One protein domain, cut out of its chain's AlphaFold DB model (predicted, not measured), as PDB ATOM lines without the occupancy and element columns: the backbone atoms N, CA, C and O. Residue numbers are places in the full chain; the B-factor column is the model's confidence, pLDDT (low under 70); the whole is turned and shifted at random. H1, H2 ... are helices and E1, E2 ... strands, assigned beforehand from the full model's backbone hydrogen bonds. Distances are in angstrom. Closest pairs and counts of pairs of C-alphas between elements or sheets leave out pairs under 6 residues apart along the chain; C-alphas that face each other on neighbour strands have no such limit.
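This is residues 10 to 88 of the 196 residues of an uncharacterized protein of Candidatus Gottesmanbacteria bacterium GW2011_GWA1_43_11 (UniProt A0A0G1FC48). An elongated domain with two unlike ends: at one, the long helix H2 has H3 packed slantwise on it and a tiny two-strand sheet, E1 and E2, near its later part; the other is made by loops of residues 49 to 79, which have no named element. The short helix H1 comes just before H2 in the chain. The printed part has 79 residues, with three named helices and two named strands in the order E1, H1, H2, E2, H3; the sheet, of order E1, E2, is parallel. The class is mixed, helices and strands, with 35 residues, under half, in named elements. The whole is compact, with a radius of gyration of the C-alphas of 12.4 A, and spans 41 by 22 by 17 A.

E1, residues 10 to 13, and E2, residues 45 to 48, are parallel neighbours at 30 degrees. N 10 and O 45 are 3.0 A apart and N 47 and O 10 are 2.9 A apart, both within hydrogen-bond range. Between these strands come H1, residues 21 to 24, and H2, residues 26 to 39, in a strand-helix-strand unit, two parallel strands joined through helices, with a right-handed crossover. H1 and H2 are close but not clearly touching; their closest C-alphas, of Gly 22 and Ala 28, are 5.9 A apart. H2 and E2 are near each other, with 6 pairs of C-alphas within 10 A. H3, residues 80 to 88, touches H2 at a steep tilt of 38 degrees, the same way; their closest C-alphas, of Ala 29 and Arg 81, are 3.9 A apart. H1 and H3 only just touch, with 3 pairs of C-alphas within 8 A, the closest being those of Asp 24 and Pro 80 at 6.8 A. E1 is apart from H2 and from H3, and H1 is apart from E2. In H2 and H3 every O i to N i+4 pair is within hydrogen-bond range; H1 is too short for such a pair.

E1 begins at C-alpha 10, (252.201, 205.130, 162.209), and is 6.9 A long from first to last C-alpha. H1 measures 5.8 A. H2 starts at C-alpha 26, (249.246, 225.306, 171.416), and measures 20.0 A. E2 measures 9.9 A. H3 measures 12.6 A and ends at C-alpha 88, (250.917, 222.155, 157.369).

The two C-alphas farthest apart, of Asn 41 and Ala 58, are 41.2 A apart. The printed part has no cut. The link from E2 to H3, 31 residues, is long. The mean pLDDT of the printed part is 96.2, and no printed residue is under 70.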
ATOM      1  N   ILE A  10     252.630 204.858 160.833       96.56
ATOM      2  CA  ILE A  10     252.201 205.130 162.209       96.56
ATOM      3  C   ILE A  10     250.682 205.267 162.174       96.56
ATOM      4  O   ILE A  10     250.169 206.271 161.682       96.56
ATOM      5  N   SER A  11     249.972 204.238 162.639       96.25
ATOM      6  CA  SER A  11     248.505 204.178 162.594       96.25
ATOM      7  C   SER A  11     247.826 205.106 163.596       96.25
ATOM      8  O   SER A  11     246.677 205.473 163.378       96.25
ATOM      9  N   GLU A  12     248.523 205.492 164.665       96.69
ATOM     10  CA  GLU A  12     248.031 206.424 165.678       96.69
ATOM     11  C   GLU A  12     249.197 207.191 166.293       96.69
ATOM     12  O   GLU A  12     250.248 206.616 166.590       96.69
ATOM     13  N   TRP A  13     249.016 208.495 166.494       96.75
ATOM     14  CA  TRP A  13     249.949 209.313 167.260       96.75
ATOM     15  C   TRP A  13     249.292 210.579 167.820       96.75
ATOM     16  O   TRP A  13     248.342 211.144 167.259       96.75
ATOM     17  N   GLY A  14     249.871 211.061 168.914       95.25
ATOM     18  CA  GLY A  14     249.451 212.245 169.645       95.25
ATOM     19  C   GLY A  14     250.592 212.802 170.494       95.25
ATOM     20  O   GLY A  14     251.710 212.301 170.442       95.25
ATOM     21  N   PHE A  15     250.309 213.873 171.229       94.38
ATOM     22  CA  PHE A  15     251.215 214.473 172.210       94.38
ATOM     23  C   PHE A  15     251.415 213.591 173.454       94.38
ATOM     24  O   PHE A  15     252.539 213.400 173.895       94.38
ATOM     25  N   ASP A  16     250.326 213.039 173.980       96.06
ATOM     26  CA  ASP A  16     250.276 212.163 175.151       96.06
ATOM     27  C   ASP A  16     249.252 211.031 174.929       96.06
ATOM     28  O   ASP A  16     248.225 211.241 174.274       96.06
ATOM     29  N   SER A  17     249.519 209.824 175.420       95.06
ATOM     30  CA  SER A  17     248.586 208.696 175.300       95.06
ATOM     31  C   SER A  17     247.420 208.759 176.285       95.06
ATOM     32  O   SER A  17     246.455 208.029 176.086       95.06
ATOM     33  N   ASP A  18     247.496 209.606 177.311       95.81
ATOM     34  CA  ASP A  18     246.443 209.842 178.295       95.81
ATOM     35  C   ASP A  18     245.669 211.141 178.017       95.81
ATOM     36  O   ASP A  18     246.015 211.960 177.158       95.81
ATOM     37  N   VAL A  19     244.582 211.339 178.769       95.88
ATOM     38  CA  VAL A  19     243.885 212.628 178.814       95.88
ATOM     39  C   VAL A  19     244.834 213.670 179.397       95.88
ATOM     40  O   VAL A  19     245.204 213.600 180.569       95.88
ATOM     41  N   HIS A  20     245.189 214.666 178.592       97.19
ATOM     42  CA  HIS A  20     246.166 215.674 178.970       97.19
ATOM     43  C   HIS A  20     245.710 217.076 178.531       97.19
ATOM     44  O   HIS A  20     245.499 217.301 177.336       97.19
ATOM     45  N   PRO A  21     245.626 218.074 179.440       96.50
ATOM     46  CA  PRO A  21     245.164 219.433 179.112       96.50
ATOM     47  C   PRO A  21     245.913 220.094 177.948       96.50
ATOM     48  O   PRO A  21     245.352 220.890 177.204       96.50
ATOM     49  N   GLY A  22     247.181 219.724 177.755       97.31
ATOM     50  CA  GLY A  22     248.020 220.153 176.632       97.31
ATOM     51  C   GLY A  22     247.399 219.953 175.242       97.31
ATOM     52  O   GLY A  22     247.707 220.745 174.348       97.31
ATOM     53  N   TYR A  23     246.489 218.988 175.063       97.88
ATOM     54  CA  TYR A  23     245.748 218.794 173.810       97.88
ATOM     55  C   TYR A  23     244.847 219.966 173.420       97.88
ATOM     56  O   TYR A  23     244.645 220.217 172.232       97.88
ATOM     57  N   ASP A  24     244.350 220.715 174.402       97.94
ATOM     58  CA  ASP A  24     243.491 221.877 174.172       97.94
ATOM     59  C   ASP A  24     244.294 223.168 173.948       97.94
ATOM     60  O   ASP A  24     243.725 224.246 173.782       97.94
ATOM     61  N   THR A  25     245.626 223.076 173.925       97.88
ATOM     62  CA  THR A  25     246.532 224.229 173.867       97.88
ATOM     63  C   THR A  25     247.448 224.183 172.645       97.88
ATOM     64  O   THR A  25     247.495 223.207 171.894       97.88
ATOM     65  N   ASN A  26     248.238 225.242 172.469       98.38
ATOM     66  CA  ASN A  26     249.246 225.306 171.416       98.38
ATOM     67  C   ASN A  26     250.360 224.253 171.584       98.38
ATOM     68  O   ASN A  26     251.040 223.941 170.610       98.38
ATOM     69  N   LEU A  27     250.521 223.655 172.773       98.25
ATOM     70  CA  LEU A  27     251.512 222.606 173.027       98.25
ATOM     71  C   LEU A  27     251.349 221.421 172.065       98.25
ATOM     72  O   LEU A  27     252.291 221.059 171.361       98.25
ATOM     73  N   ALA A  28     250.137 220.867 171.957       98.12
ATOM     74  CA  ALA A  28     249.865 219.768 171.033       98.12
ATOM     75  C   ALA A  28     249.943 220.192 169.556       98.12
ATOM     76  O   ALA A  28     250.220 219.362 168.684       98.12
ATOM     77  N   ALA A  29     249.724 221.476 169.264       98.44
ATOM     78  CA  ALA A  29     249.847 222.033 167.923       98.44
ATOM     79  C   ALA A  29     251.314 222.083 167.468       98.44
ATOM     80  O   ALA A  29     251.642 221.525 166.422       98.44
ATOM     81  N   ALA A  30     252.203 222.665 168.280       98.62
ATOM     82  CA  ALA A  30     253.637 222.700 168.001       98.62
ATOM     83  C   ALA A  30     254.246 221.292 167.981       98.62
ATOM     84  O   ALA A  30     254.918 220.929 167.018       98.62
ATOM     85  N   HIS A  31     253.906 220.451 168.963       98.25
ATOM     86  CA  HIS A  31     254.323 219.047 168.976       98.25
ATOM     87  C   HIS A  31     253.979 218.330 167.664       98.25
ATOM     88  O   HIS A  31     254.797 217.595 167.117       98.25
ATOM     89  N   SER A  32     252.779 218.567 167.123       98.00
ATOM     90  CA  SER A  32     252.340 217.914 165.889       98.00
ATOM     91  C   SER A  32     253.209 218.262 164.685       98.00
ATOM     92  O   SER A  32     253.570 217.372 163.916       98.00
ATOM     93  N   VAL A  33     253.583 219.532 164.540       98.25
ATOM     94  CA  VAL A  33     254.477 219.970 163.461       98.25
ATOM     95  C   VAL A  33     255.882 219.400 163.659       98.25
ATOM     96  O   VAL A  33     256.455 218.870 162.705       98.25
ATOM     97  N   ALA A  34     256.404 219.431 164.888       97.31
ATOM     98  CA  ALA A  34     257.722 218.888 165.217       97.31
ATOM     99  C   ALA A  34     257.822 217.377 164.922       97.31
ATOM    100  O   ALA A  34     258.774 216.931 164.280       97.31
ATOM    101  N   VAL A  35     256.814 216.581 165.301       96.62
ATOM    102  CA  VAL A  35     256.769 215.138 164.993       96.62
ATOM    103  C   VAL A  35     256.732 214.885 163.490       96.62
ATOM    104  O   VAL A  35     257.490 214.053 162.992       96.62
ATOM    105  N   ILE A  36     255.895 215.615 162.746       96.88
ATOM    106  CA  ILE A  36     255.816 215.466 161.287       96.88
ATOM    107  C   ILE A  36     257.164 215.789 160.644       96.88
ATOM    108  O   ILE A  36     257.627 215.031 159.791       96.88
ATOM    109  N   ARG A  37     257.843 216.850 161.094       95.50
ATOM    110  CA  ARG A  37     259.186 217.197 160.621       95.50
ATOM    111  C   ARG A  37     260.196 216.064 160.830       95.50
ATOM    112  O   ARG A  37     261.031 215.842 159.950       95.50
ATOM    113  N   GLN A  38     260.120 215.334 161.939       92.88
ATOM    114  CA  GLN A  38     261.004 214.189 162.188       92.88
ATOM    115  C   GLN A  38     260.623 212.956 161.358       92.88
ATOM    116  O   GLN A  38     261.488 212.241 160.853       92.88
ATOM    117  N   ALA A  39     259.328 212.712 161.169       94.44
ATOM    118  CA  ALA A  39     258.839 211.497 160.527       94.44
ATOM    119  C   ALA A  39     258.838 211.543 158.988       94.44
ATOM    120  O   ALA A  39     258.845 210.487 158.350       94.44
ATOM    121  N   ILE A  40     258.868 212.737 158.385       90.69
ATOM    122  CA  ILE A  40     258.682 212.964 156.938       90.69
ATOM    123  C   ILE A  40     259.651 212.184 156.024       90.69
ATOM    124  O   ILE A  40     259.360 211.995 154.849       90.69
ATOM    125  N   ASN A  41     260.800 211.728 156.538       88.62
ATOM    126  CA  ASN A  41     261.812 210.984 155.771       88.62
ATOM    127  C   ASN A  41     261.786 209.459 155.979       88.62
ATOM    128  O   ASN A  41     262.592 208.762 155.371       88.62
ATOM    129  N   GLY A  42     260.925 208.930 156.853       90.12
ATOM    130  CA  GLY A  42     261.014 207.528 157.289       90.12
ATOM    131  C   GLY A  42     259.709 206.743 157.267       90.12
ATOM    132  O   GLY A  42     259.733 205.531 157.494       90.12
ATOM    133  N   TYR A  43     258.587 207.413 157.012       94.44
ATOM    134  CA  TYR A  43     257.256 206.825 157.074       94.44
ATOM    135  C   TYR A  43     256.458 207.170 155.824       94.44
ATOM    136  O   TYR A  43     256.512 208.290 155.325       94.44
ATOM    137  N   ALA A  44     255.696 206.194 155.342       94.56
ATOM    138  CA  ALA A  44     254.780 206.371 154.226       94.56
ATOM    139  C   ALA A  44     253.517 207.138 154.644       94.56
ATOM    140  O   ALA A  44     252.941 207.857 153.833       94.56
ATOM    141  N   ALA A  45     253.081 206.981 155.901       94.88
ATOM    142  CA  ALA A  45     251.911 207.668 156.436       94.88
ATOM    143  C   ALA A  45     251.964 207.803 157.965       94.88
ATOM    144  O   ALA A  45     252.513 206.946 158.666       94.88
ATOM    145  N   LEU A  46     251.344 208.876 158.461       96.00
ATOM    146  CA  LEU A  46     251.105 209.141 159.874       96.00
ATOM    147  C   LEU A  46     249.633 209.507 160.072       96.00
ATOM    148  O   LEU A  46     249.156 210.487 159.502       96.00
ATOM    149  N   PHE A  47     248.933 208.767 160.922       96.38
ATOM    150  CA  PHE A  47     247.516 208.973 161.199       96.38
ATOM    151  C   PHE A  47     247.343 209.602 162.582       96.38
ATOM    152  O   PHE A  47     247.620 208.986 163.609       96.38
ATOM    153  N   ALA A  48     246.943 210.875 162.601       95.31
ATOM    154  CA  ALA A  48     246.739 211.610 163.843       95.31
ATOM    155  C   ALA A  48     245.486 211.095 164.558       95.31
ATOM    156  O   ALA A  48     244.380 211.182 164.023       95.31
ATOM    157  N   PHE A  49     245.665 210.597 165.778       95.50
ATOM    158  CA  PHE A  49     244.560 210.217 166.648       95.50
ATOM    159  C   PHE A  49     244.158 211.444 167.484       95.50
ATOM    160  O   PHE A  49     245.043 212.093 168.048       95.50
ATOM    161  N   GLU A  50     242.899 211.875 167.560       94.44
ATOM    162  CA  GLU A  50     241.732 211.540 166.721       94.44
ATOM    163  C   GLU A  50     241.164 212.821 166.073       94.44
ATOM    164  O   GLU A  50     241.636 213.929 166.338       94.44
ATOM    165  N   VAL A  51     240.169 212.714 165.188       96.31
ATOM    166  CA  VAL A  51     239.620 213.898 164.490       96.31
ATOM    167  C   VAL A  51     238.703 214.720 165.400       96.31
ATOM    168  O   VAL A  51     238.776 215.949 165.405       96.31
ATOM    169  N   VAL A  52     237.859 214.056 166.186       97.94
ATOM    170  CA  VAL A  52     236.864 214.668 167.074       97.94
ATOM    171  C   VAL A  52     237.012 214.024 168.439       97.94
ATOM    172  O   VAL A  52     237.067 212.805 168.503       97.94
ATOM    173  N   ASP A  53     237.060 214.818 169.504       98.00
ATOM    174  CA  ASP A  53     237.134 214.289 170.866       98.00
ATOM    175  C   ASP A  53     236.024 213.278 171.146       98.00
ATOM    176  O   ASP A  53     234.865 213.540 170.829       98.00
ATOM    177  N   GLY A  54     236.348 212.205 171.867       95.25
ATOM    178  CA  GLY A  54     235.347 211.421 172.589       95.25
ATOM    179  C   GLY A  54     234.567 212.229 173.654       95.25
ATOM    180  O   GLY A  54     234.954 213.345 174.021       95.25
ATOM    181  N   PRO A  55     233.469 211.670 174.197       94.56
ATOM    182  CA  PRO A  55     232.613 212.353 175.171       94.56
ATOM    183  C   PRO A  55     233.273 212.496 176.554       94.56
ATOM    184  O   PRO A  55     233.804 211.521 177.093       94.56
ATOM    185  N   ASP A  56     233.207 213.694 177.150       93.69
ATOM    186  CA  ASP A  56     233.613 213.938 178.545       93.69
ATOM    187  C   ASP A  56     232.529 213.449 179.516       93.69
ATOM    188  O   ASP A  56     231.367 213.831 179.353       93.69
ATOM    189  N   PRO A  57     232.874 212.691 180.574       92.56
ATOM    190  CA  PRO A  57     231.908 212.267 181.589       92.56
ATOM    191  C   PRO A  57     231.185 213.423 182.296       92.56
ATOM    192  O   PRO A  57     230.068 213.240 182.772       92.56
ATOM    193  N   ALA A  58     231.800 214.609 182.360       94.06
ATOM    194  CA  ALA A  58     231.212 215.824 182.927       94.06
ATOM    195  C   ALA A  58     230.716 216.815 181.851       94.06
ATOM    196  O   ALA A  58     230.415 217.967 182.165       94.06
ATOM    197  N   ASN A  59     230.626 216.379 180.588       90.25
ATOM    198  CA  ASN A  59     230.210 217.169 179.424       90.25
ATOM    199  C   ASN A  59     230.972 218.503 179.250       90.25
ATOM    200  O   ASN A  59     230.425 219.492 178.754       90.25
ATOM    201  N   ARG A  60     232.245 218.554 179.656       94.50
ATOM    202  CA  ARG A  60     233.135 219.693 179.410       94.50
ATOM    203  C   ARG A  60     233.573 219.715 177.952       94.50
ATOM    204  O   ARG A  60     233.906 218.692 177.363       94.50
ATOM    205  N   LYS A  61     233.627 220.925 177.398       96.25
ATOM    206  CA  LYS A  61     234.025 221.170 176.008       96.25
ATOM    207  C   LYS A  61     235.514 220.942 175.749       96.25
ATOM    208  O   LYS A  61     235.877 220.323 174.757       96.25
ATOM    209  N   PHE A  62     236.357 221.452 176.641       97.12
ATOM    210  CA  PHE A  62     237.805 221.264 176.626       97.12
ATOM    211  C   PHE A  62     238.174 220.461 177.868       97.12
ATOM    212  O   PHE A  62     237.878 220.884 178.990       97.12
ATOM    213  N   TRP A  63     238.729 219.273 177.666       96.25
ATOM    214  CA  TRP A  63     238.995 218.328 178.749       96.25
ATOM    215  C   TRP A  63     240.239 217.465 178.526       96.25
ATOM    216  O   TRP A  63     240.423 216.474 179.223       96.25
ATOM    217  N   GLY A  64     241.106 217.855 177.591       96.88
ATOM    218  CA  GLY A  64     242.392 217.214 177.341       96.88
ATOM    219  C   GLY A  64     242.343 215.988 176.431       96.88
ATOM    220  O   GLY A  64     243.256 215.169 176.483       96.88
ATOM    221  N   ARG A  65     241.292 215.822 175.620       96.50
ATOM    222  CA  ARG A  65     241.207 214.741 174.621       96.50
ATOM    223  C   ARG A  65     241.943 215.064 173.326       96.50
ATOM    224  O   ARG A  65     242.173 216.223 172.991       96.50
ATOM    225  N   TRP A  66     242.272 214.006 172.590       97.38
ATOM    226  CA  TRP A  66     243.157 214.010 171.425       97.38
ATOM    227  C   TRP A  66     242.632 214.735 170.186       97.38
ATOM    228  O   TRP A  66     243.422 215.031 169.281       97.38
ATOM    229  N   GLY A  67     241.323 214.983 170.134       97.25
ATOM    230  CA  GLY A  67     240.594 215.479 168.980       97.25
ATOM    231  C   GLY A  67     241.184 216.756 168.398       97.25
ATOM    232  O   GLY A  67     241.594 217.669 169.113       97.25
ATOM    233  N   LEU A  68     241.161 216.869 167.073       98.06
ATOM    234  CA  LEU A  68     241.372 218.154 166.399       98.06
ATOM    235  C   LEU A  68     240.191 219.107 166.637       98.06
ATOM    236  O   LEU A  68     240.363 220.327 166.626       98.06
ATOM    237  N   LEU A  69     239.003 218.548 166.864       98.38
ATOM    238  CA  LEU A  69     237.756 219.247 167.148       98.38
ATOM    239  C   LEU A  69     237.175 218.772 168.488       98.38
ATOM    240  O   LEU A  69     237.297 217.597 168.834       98.38
ATOM    241  N   THR A  70     236.498 219.656 169.218       98.38
ATOM    242  CA  THR A  70     235.734 219.287 170.424       98.38
ATOM    243  C   THR A  70     234.500 218.437 170.089       98.38
ATOM    244  O   THR A  70     233.968 218.508 168.976       98.38
ATOM    245  N   HIS A  71     234.016 217.649 171.057       97.88
ATOM    246  CA  HIS A  71     232.892 216.725 170.859       97.88
ATOM    247  C   HIS A  71     231.563 217.465 170.567       97.88
ATOM    248  O   HIS A  71     231.262 218.460 171.242       97.88
ATOM    249  N   PRO A  72     230.698 216.972 169.650       96.69
ATOM    250  CA  PRO A  72     229.465 217.657 169.249       96.69
ATOM    251  C   PRO A  72     228.481 217.963 170.385       96.69
ATOM    252  O   PRO A  72     227.850 219.018 170.353       96.69
ATOM    253  N   SER A  73     228.377 217.107 171.412       94.62
ATOM    254  CA  SER A  73     227.480 217.344 172.567       94.62
ATOM    255  C   SER A  73     227.836 218.598 173.372       94.62
ATOM    256  O   SER A  73     226.985 219.158 174.056       94.62
ATOM    257  N   SER A  74     229.093 219.035 173.281       93.19
ATOM    258  CA  SER A  74     229.631 220.236 173.928       93.19
ATOM    259  C   SER A  74     229.815 221.408 172.948       93.19
ATOM    260  O   SER A  74     230.340 222.465 173.306       93.19
ATOM    261  N   GLY A  75     229.369 221.222 171.698       94.12
ATOM    262  CA  GLY A  75     229.606 222.103 170.560       94.12
ATOM    263  C   GLY A  75     230.926 221.799 169.849       94.12
ATOM    264  O   GLY A  75     231.957 221.608 170.488       94.12
ATOM    265  N   ILE A  76     230.907 221.808 168.512       96.94
ATOM    266  CA  ILE A  76     232.096 221.590 167.674       96.94
ATOM    267  C   ILE A  76     232.928 222.870 167.632       96.94
ATOM    268  O   ILE A  76     232.439 223.951 167.301       96.94
ATOM    269  N   THR A  77     234.205 222.776 167.973       97.69
ATOM    270  CA  THR A  77     235.147 223.893 167.914       97.69
ATOM    271  C   THR A  77     236.538 223.375 167.567       97.69
ATOM    272  O   THR A  77     236.992 222.412 168.186       97.69
ATOM    273  N   PRO A  78     237.228 223.994 166.593       97.88
ATOM    274  CA  PRO A  78     238.603 223.642 166.284       97.88
ATOM    275  C   PRO A  78     239.559 223.927 167.439       97.88
ATOM    276  O   PRO A  78     239.559 225.028 167.992       97.88
ATOM    277  N   LYS A  79     240.417 222.958 167.756       98.12
ATOM    278  CA  LYS A  79     241.526 223.122 168.700       98.12
ATOM    279  C   LYS A  79     242.763 223.702 168.010       98.12
ATOM    280  O   LYS A  79     242.868 223.628 166.781       98.12
ATOM    281  N   PRO A  80     243.763 224.210 168.753       98.31
ATOM    282  CA  PRO A  80     245.009 224.687 168.152       98.31
ATOM    283  C   PRO A  80     245.691 223.653 167.243       98.31
ATOM    284  O   PRO A  80     246.203 224.008 166.182       98.31
ATOM    285  N   ARG A  81     245.623 222.359 167.593       97.62
ATOM    286  CA  ARG A  81     246.164 221.266 166.768       97.62
ATOM    287  C   ARG A  81     245.539 221.220 165.366       97.62
ATOM    288  O   ARG A  81     246.263 221.015 164.400       97.62
ATOM    289  N   PHE A  82     244.239 221.497 165.226       98.25
ATOM    290  CA  PHE A  82     243.581 221.614 163.915       98.25
ATOM    291  C   PHE A  82     244.190 222.735 163.067       98.25
ATOM    292  O   PHE A  82     244.463 222.545 161.884       98.25
ATOM    293  N   GLN A  83     244.448 223.899 163.672       97.88
ATOM    294  CA  GLN A  83     245.050 225.028 162.960       97.88
ATOM    295  C   GLN A  83     246.488 224.722 162.524       97.88
ATOM    296  O   GLN A  83     246.876 225.099 161.423       97.88
ATOM    297  N   ALA A  84     247.259 223.973 163.321       98.12
ATOM    298  CA  ALA A  84     248.581 223.505 162.900       98.12
ATOM    299  C   ALA A  84     248.505 222.602 161.659       98.12
ATOM    300  O   ALA A  84     249.295 222.782 160.734       98.12
ATOM    301  N   PHE A  85     247.525 221.694 161.582       97.75
ATOM    302  CA  PHE A  85     247.295 220.894 160.371       97.75
ATOM    303  C   PHE A  85     246.885 221.746 159.162       97.75
ATOM    304  O   PHE A  85     247.322 221.458 158.050       97.75
ATOM    305  N   LYS A  86     246.119 222.827 159.360       97.06
ATOM    306  CA  LYS A  86     245.830 223.784 158.279       97.06
ATOM    307  C   LYS A  86     247.083 224.502 157.777       97.06
ATOM    308  O   LYS A  86     247.234 224.661 156.571       97.06
ATOM    309  N   LEU A  87     247.984 224.912 158.671       98.19
ATOM    310  CA  LEU A  87     249.258 225.519 158.268       98.19
ATOM    311  C   LEU A  87     250.168 224.504 157.558       98.19
ATOM    312  O   LEU A  87     250.781 224.834 156.549       98.19
ATOM    313  N   LEU A  88     250.209 223.255 158.032       96.81
ATOM    314  CA  LEU A  88     250.917 222.155 157.369       96.81
ATOM    315  C   LEU A  88     250.395 221.890 155.954       96.81
ATOM    316  O   LEU A  88     251.196 221.664 155.053       96.81
TER     317      LEU A  88